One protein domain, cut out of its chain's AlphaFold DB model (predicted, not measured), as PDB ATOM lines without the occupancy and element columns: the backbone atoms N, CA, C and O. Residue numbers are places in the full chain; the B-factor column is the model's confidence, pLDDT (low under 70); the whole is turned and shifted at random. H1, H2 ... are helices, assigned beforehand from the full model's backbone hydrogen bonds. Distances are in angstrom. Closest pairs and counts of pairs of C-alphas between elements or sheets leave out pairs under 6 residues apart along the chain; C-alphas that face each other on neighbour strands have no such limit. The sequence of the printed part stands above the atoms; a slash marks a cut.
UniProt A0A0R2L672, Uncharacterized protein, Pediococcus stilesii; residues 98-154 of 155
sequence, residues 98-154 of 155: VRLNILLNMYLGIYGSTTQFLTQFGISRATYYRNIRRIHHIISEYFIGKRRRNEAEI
ATOM      1  N   VAL A  98      -3.609 -16.857 -38.554       94.38
ATOM      2  CA  VAL A  98      -4.762 -16.874 -37.654       94.38
ATOM      3  C   VAL A  98      -4.696 -15.684 -36.708       94.38
ATOM      4  O   VAL A  98      -5.681 -14.961 -36.566       94.38
ATOM      5  N   ARG A  99      -3.542 -15.436 -36.080       94.56
ATOM      6  CA  ARG A  99      -3.369 -14.320 -35.144       94.56
ATOM      7  C   ARG A  99      -3.649 -12.965 -35.790       94.56
ATOM      8  O   ARG A  99      -4.389 -12.169 -35.211       94.56
ATOM      9  N   LEU A 100      -3.128 -12.710 -36.989       93.88
ATOM     10  CA  LEU A 100      -3.403 -11.458 -37.691       93.88
ATOM     11  C   LEU A 100      -4.880 -11.347 -38.083       93.88
ATOM     12  O   LEU A 100      -5.487 -10.298 -37.893       93.88
ATOM     13  N   ASN A 101      -5.489 -12.421 -38.583       94.19
ATOM     14  CA  ASN A 101      -6.901 -12.392 -38.958       94.19
ATOM     15  C   ASN A 101      -7.823 -12.210 -37.741       94.19
ATOM     16  O   ASN A 101      -8.847 -11.538 -37.853       94.19
ATOM     17  N   ILE A 102      -7.441 -12.713 -36.561       94.94
ATOM     18  CA  ILE A 102      -8.132 -12.411 -35.297       94.94
ATOM     19  C   ILE A 102      -8.015 -10.922 -34.965       94.94
ATOM     20  O   ILE A 102      -9.019 -10.310 -34.613       94.94
ATOM     21  N   LEU A 103      -6.828 -10.321 -35.105       93.25
ATOM     22  CA  LEU A 103      -6.648  -8.879 -34.905       93.25
ATOM     23  C   LEU A 103      -7.589  -8.080 -35.823       93.25
ATOM     24  O   LEU A 103      -8.312  -7.201 -35.357       93.25
ATOM     25  N   LEU A 104      -7.622  -8.414 -37.115       92.19
ATOM     26  CA  LEU A 104      -8.502  -7.764 -38.089       92.19
ATOM     27  C   LEU A 104      -9.987  -7.957 -37.744       92.19
ATOM     28  O   LEU A 104     -10.767  -7.010 -37.833       92.19
ATOM     29  N   ASN A 105     -10.376  -9.150 -37.296       93.69
ATOM     30  CA  ASN A 105     -11.736  -9.423 -36.839       93.69
ATOM     31  C   ASN A 105     -12.116  -8.570 -35.618       93.69
ATOM     32  O   ASN A 105     -13.189  -7.975 -35.605       93.69
ATOM     33  N   MET A 106     -11.224  -8.453 -34.630       89.00
ATOM     34  CA  MET A 106     -11.472  -7.687 -33.403       89.00
ATOM     35  C   MET A 106     -11.648  -6.187 -33.652       89.00
ATOM     36  O   MET A 106     -12.537  -5.576 -33.065       89.00
ATOM     37  N   TYR A 107     -10.786  -5.589 -34.478       88.31
ATOM     38  CA  TYR A 107     -10.732  -4.131 -34.636       88.31
ATOM     39  C   TYR A 107     -11.547  -3.607 -35.818       88.31
ATOM     40  O   TYR A 107     -12.003  -2.468 -35.778       88.31
ATOM     41  N   LEU A 108     -11.731  -4.418 -36.862       89.25
ATOM     42  CA  LEU A 108     -12.387  -3.997 -38.105       89.25
ATOM     43  C   LEU A 108     -13.663  -4.791 -38.412       89.25
ATOM     44  O   LEU A 108     -14.339  -4.490 -39.392       89.25
ATOM     45  N   GLY A 109     -13.993  -5.822 -37.626       88.50
ATOM     46  CA  GLY A 109     -15.168  -6.667 -37.868       88.50
ATOM     47  C   GLY A 109     -15.076  -7.534 -39.131       88.50
ATOM     48  O   GLY A 109     -16.075  -8.120 -39.554       88.50
ATOM     49  N   ILE A 110     -13.892  -7.634 -39.747       89.06
ATOM     50  CA  ILE A 110     -13.663  -8.478 -40.927       89.06
ATOM     51  C   ILE A 110     -13.926  -9.941 -40.542       89.06
ATOM     52  O   ILE A 110     -13.540 -10.368 -39.457       89.06
ATOM     53  N   TYR A 111     -14.588 -10.706 -41.417       91.31
ATOM     54  CA  TYR A 111     -15.044 -12.091 -41.183       91.31
ATOM     55  C   TYR A 111     -16.229 -12.251 -40.206       91.31
ATOM     56  O   TYR A 111     -16.588 -13.372 -39.845       91.31
ATOM     57  N   GLY A 112     -16.887 -11.152 -39.823       92.38
ATOM     58  CA  GLY A 112     -18.165 -11.180 -39.108       92.38
ATOM     59  C   GLY A 112     -18.054 -11.537 -37.625       92.38
ATOM     60  O   GLY A 112     -17.079 -11.215 -36.948       92.38
ATOM     61  N   SER A 113     -19.101 -12.169 -37.089       93.62
ATOM     62  CA  SER A 113     -19.168 -12.556 -35.674       93.62
ATOM     63  C   SER A 113     -18.089 -13.576 -35.302       93.62
ATOM     64  O   SER A 113     -17.620 -14.343 -36.142       93.62
ATOM     65  N   THR A 114     -17.752 -13.675 -34.011       91.69
ATOM     66  CA  THR A 114     -16.786 -14.674 -33.528       91.69
ATOM     67  C   THR A 114     -17.162 -16.092 -33.958       91.69
ATOM     68  O   THR A 114     -16.293 -16.856 -34.353       91.69
ATOM     69  N   THR A 115     -18.445 -16.463 -33.943       93.31
ATOM     70  CA  THR A 115     -18.874 -17.797 -34.392       93.31
ATOM     71  C   THR A 115     -18.574 -18.022 -35.875       93.31
ATOM     72  O   THR A 115     -18.030 -19.065 -36.221       93.31
ATOM     73  N   GLN A 116     -18.860 -17.035 -36.733       93.88
ATOM     74  CA  GLN A 116     -18.553 -17.109 -38.167       93.88
ATOM     75  C   GLN A 116     -17.045 -17.218 -38.410       93.88
ATOM     76  O   GLN A 116     -16.618 -18.086 -39.170       93.88
ATOM     77  N   PHE A 117     -16.242 -16.419 -37.699       95.06
ATOM     78  CA  PHE A 117     -14.783 -16.488 -37.763       95.06
ATOM     79  C   PHE A 117     -14.265 -17.888 -37.408       95.06
ATOM     80  O   PHE A 117     -13.479 -18.472 -38.150       95.06
ATOM     81  N   LEU A 118     -14.710 -18.444 -36.276       94.38
ATOM     82  CA  LEU A 118     -14.255 -19.755 -35.800       94.38
ATOM     83  C   LEU A 118     -14.577 -20.864 -36.805       94.38
ATOM     84  O   LEU A 118     -13.733 -21.726 -37.041       94.38
ATOM     85  N   THR A 119     -15.769 -20.826 -37.409       93.94
ATOM     86  CA  THR A 119     -16.170 -21.777 -38.452       93.94
ATOM     87  C   THR A 119     -15.328 -21.611 -39.713       93.94
ATOM     88  O   THR A 119     -14.838 -22.605 -40.238       93.94
ATOM     89  N   GLN A 120     -15.114 -20.377 -40.178       93.00
ATOM     90  CA  GLN A 120     -14.349 -20.103 -41.397       93.00
ATOM     91  C   GLN A 120     -12.878 -20.525 -41.277       93.00
ATOM     92  O   GLN A 120     -12.332 -21.116 -42.202       93.00
ATOM     93  N   PHE A 121     -12.237 -20.222 -40.147       92.00
ATOM     94  CA  PHE A 121     -10.821 -20.527 -39.919       92.00
ATOM     95  C   PHE A 121     -10.591 -21.911 -39.297       92.00
ATOM     96  O   PHE A 121      -9.445 -22.304 -39.098       92.00
ATOM     97  N   GLY A 122     -11.655 -22.653 -38.971       94.19
ATOM     98  CA  GLY A 122     -11.557 -24.011 -38.429       94.19
ATOM     99  C   GLY A 122     -10.834 -24.099 -37.080       94.19
ATOM    100  O   GLY A 122     -10.220 -25.120 -36.778       94.19
ATOM    101  N   ILE A 123     -10.874 -23.041 -36.261       94.75
ATOM    102  CA  ILE A 123     -10.165 -22.996 -34.974       94.75
ATOM    103  C   ILE A 123     -11.115 -23.106 -33.781       94.75
ATOM    104  O   ILE A 123     -12.259 -22.652 -33.800       94.75
ATOM    105  N   SER A 124     -10.609 -23.654 -32.677       95.31
ATOM    106  CA  SER A 124     -11.359 -23.706 -31.419       95.31
ATOM    107  C   SER A 124     -11.478 -22.325 -30.756       95.31
ATOM    108  O   SER A 124     -10.581 -21.483 -30.864       95.31
ATOM    109  N   ARG A 125     -12.527 -22.131 -29.940       94.44
ATOM    110  CA  ARG A 125     -12.651 -20.954 -29.054       94.44
ATOM    111  C   ARG A 125     -11.414 -20.768 -28.169       94.44
ATOM    112  O   ARG A 125     -10.959 -19.646 -27.972       94.44
ATOM    113  N   ALA A 126     -10.846 -21.860 -27.658       95.38
ATOM    114  CA  ALA A 126      -9.654 -21.806 -26.815       95.38
ATOM    115  C   ALA A 126      -8.422 -21.288 -27.577       95.38
ATOM    116  O   ALA A 126      -7.621 -20.542 -27.017       95.38
ATOM    117  N   THR A 127      -8.258 -21.670 -28.846       94.50
ATOM    118  CA  THR A 127      -7.195 -21.153 -29.725       94.50
ATOM    119  C   THR A 127      -7.406 -19.669 -30.027       94.50
ATOM    120  O   THR A 127      -6.456 -18.890 -29.962       94.50
ATOM    121  N   TYR A 128      -8.651 -19.261 -30.280       94.81
ATOM    122  CA  TYR A 128      -9.008 -17.864 -30.525       94.81
ATOM    123  C   TYR A 128      -8.642 -16.963 -29.338       94.81
ATOM    124  O   TYR A 128      -7.849 -16.035 -29.482       94.81
ATOM    125  N   TYR A 129      -9.105 -17.291 -28.129       94.44
ATOM    126  CA  TYR A 129      -8.811 -16.479 -26.944       94.44
ATOM    127  C   TYR A 129      -7.335 -16.502 -26.525       94.44
ATOM    128  O   TYR A 129      -6.841 -15.507 -25.991       94.44
ATOM    129  N   ARG A 130      -6.601 -17.594 -26.786       94.31
ATOM    130  CA  ARG A 130      -5.136 -17.615 -26.609       94.31
ATOM    131  C   ARG A 130      -4.455 -16.575 -27.500       94.31
ATOM    132  O   ARG A 130      -3.621 -15.817 -27.009       94.31
ATOM    133  N   ASN A 131      -4.860 -16.488 -28.766       94.44
ATOM    134  CA  ASN A 131      -4.348 -15.473 -29.682       94.44
ATOM    135  C   ASN A 131      -4.761 -14.054 -29.276       94.44
ATOM    136  O   ASN A 131      -3.908 -13.176 -29.292       94.44
ATOM    137  N   ILE A 132      -5.994 -13.832 -28.798       93.88
ATOM    138  CA  ILE A 132      -6.407 -12.524 -28.250       93.88
ATOM    139  C   ILE A 132      -5.484 -12.074 -27.116       93.88
ATOM    140  O   ILE A 132      -5.009 -10.940 -27.113       93.88
ATOM    141  N   ARG A 133      -5.181 -12.956 -26.153       93.12
ATOM    142  CA  ARG A 133      -4.252 -12.618 -25.061       93.12
ATOM    143  C   ARG A 133      -2.874 -12.240 -25.597       93.12
ATOM    144  O   ARG A 133      -2.281 -11.277 -25.116       93.12
ATOM    145  N   ARG A 134      -2.377 -12.971 -26.600       91.69
ATOM    146  CA  ARG A 134      -1.086 -12.680 -27.234       91.69
ATOM    147  C   ARG A 134      -1.104 -11.333 -27.956       91.69
ATOM    148  O   ARG A 134      -0.175 -10.558 -27.775       91.69
ATOM    149  N   ILE A 135      -2.169 -11.030 -28.693       92.31
ATOM    150  CA  ILE A 135      -2.383  -9.746 -29.370       92.31
ATOM    151  C   ILE A 135      -2.378  -8.598 -28.362       92.31
ATOM    152  O   ILE A 135      -1.624  -7.647 -28.536       92.31
ATOM    153  N   HIS A 136      -3.152  -8.701 -27.277       90.50
ATOM    154  CA  HIS A 136      -3.169  -7.673 -26.236       90.50
ATOM    155  C   HIS A 136      -1.802  -7.467 -25.591       90.50
ATOM    156  O   HIS A 136      -1.453  -6.336 -25.282       90.50
ATOM    157  N   HIS A 137      -1.026  -8.534 -25.402       89.12
ATOM    158  CA  HIS A 137       0.335  -8.433 -24.886       89.12
ATOM    159  C   HIS A 137       1.288  -7.751 -25.879       89.12
ATOM    160  O   HIS A 137       2.049  -6.875 -25.488       89.12
ATOM    161  N   ILE A 138       1.207  -8.088 -27.170       88.50
ATOM    162  CA  ILE A 138       1.988  -7.420 -28.222       88.50
ATOM    163  C   ILE A 138       1.645  -5.924 -28.255       88.50
ATOM    164  O   ILE A 138       2.536  -5.079 -28.232       88.50
ATOM    165  N   ILE A 139       0.352  -5.592 -28.272       85.88
ATOM    166  CA  ILE A 139      -0.149  -4.215 -28.242       85.88
ATOM    167  C   ILE A 139       0.340  -3.516 -26.973       85.88
ATOM    168  O   ILE A 139       0.940  -2.449 -27.061       85.88
ATOM    169  N   SER A 140       0.152  -4.107 -25.792       83.06
ATOM    170  CA  SER A 140       0.548  -3.459 -24.544       83.06
ATOM    171  C   SER A 140       2.042  -3.159 -24.513       83.06
ATOM    172  O   SER A 140       2.398  -2.038 -24.182       83.06
ATOM    173  N   GLU A 141       2.917  -4.057 -24.961       81.31
ATOM    174  CA  GLU A 141       4.349  -3.758 -25.088       81.31
ATOM    175  C   GLU A 141       4.641  -2.556 -25.994       81.31
ATOM    176  O   GLU A 141       5.507  -1.741 -25.676       81.31
ATOM    177  N   TYR A 142       3.892  -2.388 -27.087       70.88
ATOM    178  CA  TYR A 142       4.025  -1.211 -27.946       70.88
ATOM    179  C   TYR A 142       3.502   0.078 -27.301       70.88
ATOM    180  O   TYR A 142       4.040   1.156 -27.566       70.88
ATOM    181  N   PHE A 143       2.472  -0.015 -26.459       62.03
ATOM    182  CA  PHE A 143       1.789   1.140 -25.868       62.03
ATOM    183  C   PHE A 143       2.191   1.445 -24.413       62.03
ATOM    184  O   PHE A 143       1.854   2.515 -23.908       62.03
ATOM    185  N   ILE A 144       2.977   0.594 -23.742       52.97
ATOM    186  CA  ILE A 144       3.472   0.809 -22.365       52.97
ATOM    187  C   ILE A 144       4.351   2.076 -22.261       52.97
ATOM    188  O   ILE A 144       4.432   2.677 -21.191       52.97
ATOM    189  N   GLY A 145       4.907   2.574 -23.373       49.59
ATOM    190  CA  GLY A 145       5.595   3.873 -23.440       49.59
ATOM    191  C   GLY A 145       4.689   5.110 -23.605       49.59
ATOM    192  O   GLY A 145       5.176   6.233 -23.499       49.59
ATOM    193  N   LYS A 146       3.382   4.947 -23.854       49.59
ATOM    194  CA  LYS A 146       2.432   6.041 -24.134       49.59
ATOM    195  C   LYS A 146       1.257   6.004 -23.157       49.59
ATOM    196  O   LYS A 146       0.117   5.737 -23.512       49.59
ATOM    197  N   ARG A 147       1.535   6.299 -21.884       41.72
ATOM    198  CA  ARG A 147       0.571   6.244 -20.763       41.72
ATOM    199  C   ARG A 147      -0.609   7.227 -20.822       41.72
ATOM    200  O   ARG A 147      -1.373   7.332 -19.870       41.72
ATOM    201  N   ARG A 148      -0.785   7.941 -21.926       52.75
ATOM    202  CA  ARG A 148      -2.003   8.677 -22.259       52.75
ATOM    203  C   ARG A 148      -2.129   8.598 -23.769       52.75
ATOM    204  O   ARG A 148      -1.145   8.979 -24.400       52.75
ATOM    205  N   ARG A 149      -3.298   8.227 -24.314       55.00
ATOM    206  CA  ARG A 149      -3.990   9.076 -25.306       55.00
ATOM    207  C   ARG A 149      -5.276   8.522 -25.920       55.00
ATOM    208  O   ARG A 149      -5.616   7.349 -25.818       55.00
ATOM    209  N   ASN A 150      -5.933   9.515 -26.521       56.28
ATOM    210  CA  ASN A 150      -7.165   9.590 -27.290       56.28
ATOM    211  C   ASN A 150      -7.211   8.676 -28.524       56.28
ATOM    212  O   ASN A 150      -6.188   8.297 -29.087       56.28
ATOM    213  N   GLU A 151      -8.440   8.466 -28.995       49.12
ATOM    214  CA  GLU A 151      -8.868   7.680 -30.162       49.12
ATOM    215  C   GLU A 151      -8.031   7.889 -31.444       49.12
ATOM    216  O   GLU A 151      -7.846   6.954 -32.217       49.12
ATOM    217  N   ALA A 152      -7.461   9.082 -31.647       57.38
ATOM    218  CA  ALA A 152      -6.619   9.407 -32.801       57.38
ATOM    219  C   ALA A 152      -5.248   8.700 -32.826       57.38
ATOM    220  O   ALA A 152      -4.621   8.674 -33.875       57.38
ATOM    221  N   GLU A 153      -4.759   8.160 -31.704       51.44
ATOM    222  CA  GLU A 153      -3.528   7.346 -31.687       51.44
ATOM    223  C   GLU A 153      -3.793   5.838 -31.811       51.44
ATOM    224  O   GLU A 153      -2.846   5.066 -31.973       51.44
ATOM    225  N   ILE A 154      -5.060   5.422 -31.692       57.25
ATOM    226  CA  ILE A 154      -5.506   4.030 -31.849       57.25
ATOM    227  C   ILE A 154      -5.889   3.742 -33.311       57.25
ATOM    228  O   ILE A 154      -5.711   2.611 -33.762       57.25
TER     229      ILE A 154
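AT A GLANCE: This is residues 98 to 154 of the 155 residues of an uncharacterized protein of Pediococcus stilesii (UniProt A0A0R2L672). One long helix, H3, makes the longest axis, and two shorter helices, H1 and H2, lie to one side of it: H1 packs about perpendicular to it against residues 128 to 135, and H2 sits near its first residues. Beyond these, residues 137 to 142 of H3 stick out as an arm, and residues 144 to 153 stick out as a tail that folds back past the last residues of H3. The printed part has 57 residues, with three named helices in the order H1, H2, H3 and no named strand; the class is all helix. The whole is loose, with a radius of gyration of the C-alphas of 13.0 A, and elongated, spanning 37 by 20 by 12 A.

HOW THE PARTS SIT: The longest helix is H3, residues 125 to 143. H1, residues 98 to 108, touches it, and H3 does so with residues 128 to 135 alone. The closest C-alphas of the two are those of Arg 99 and Asn 131, 5.7 A apart. Their lines stand about perpendicular at 71 degrees, only just past a steep tilt. H2, residues 114 to 121, is close to H3 but not clearly touching, the closest C-alphas being those of Leu 118 and Arg 125, 7.0 A apart. These two stand about perpendicular at 79 degrees. H2 is also close to H1 but not clearly touching, with the C-alphas of Val 98 and Phe 121 the closest at 7.4 A. H1 and H2 run opposite ways at a steep tilt of 36 degrees, only just past shallow. In H1, H2 and H3, every O i to N i+4 pair is within hydrogen-bond range.

IN THESE COORDINATES: H3 runs from C-alpha 125 at (-12.651, -20.954, -29.054) to C-alpha 143 at (1.789, 1.140, -25.868), 26.6 A from first to last C-alpha. H1 begins at C-alpha 98, at (-4.762, -16.874, -37.654), and is 15.0 A long to C-alpha 108. H2 is 10.5 A long from C-alpha 114 to C-alpha 121.

THE WHOLE: The two C-alphas farthest apart are those of Gly 122 and Arg 148, at 37.7 A. Without the stretches that stand free, a body of 41 residues remains, spanning 32 by 19 by 12 A with a radius of gyration of 9.6 A. The links from H1 to H2 and from H2 to H3 are tight, and the printed part has no cut. The mean pLDDT of the printed part is 83.5; residues 143 to 154 are under 70.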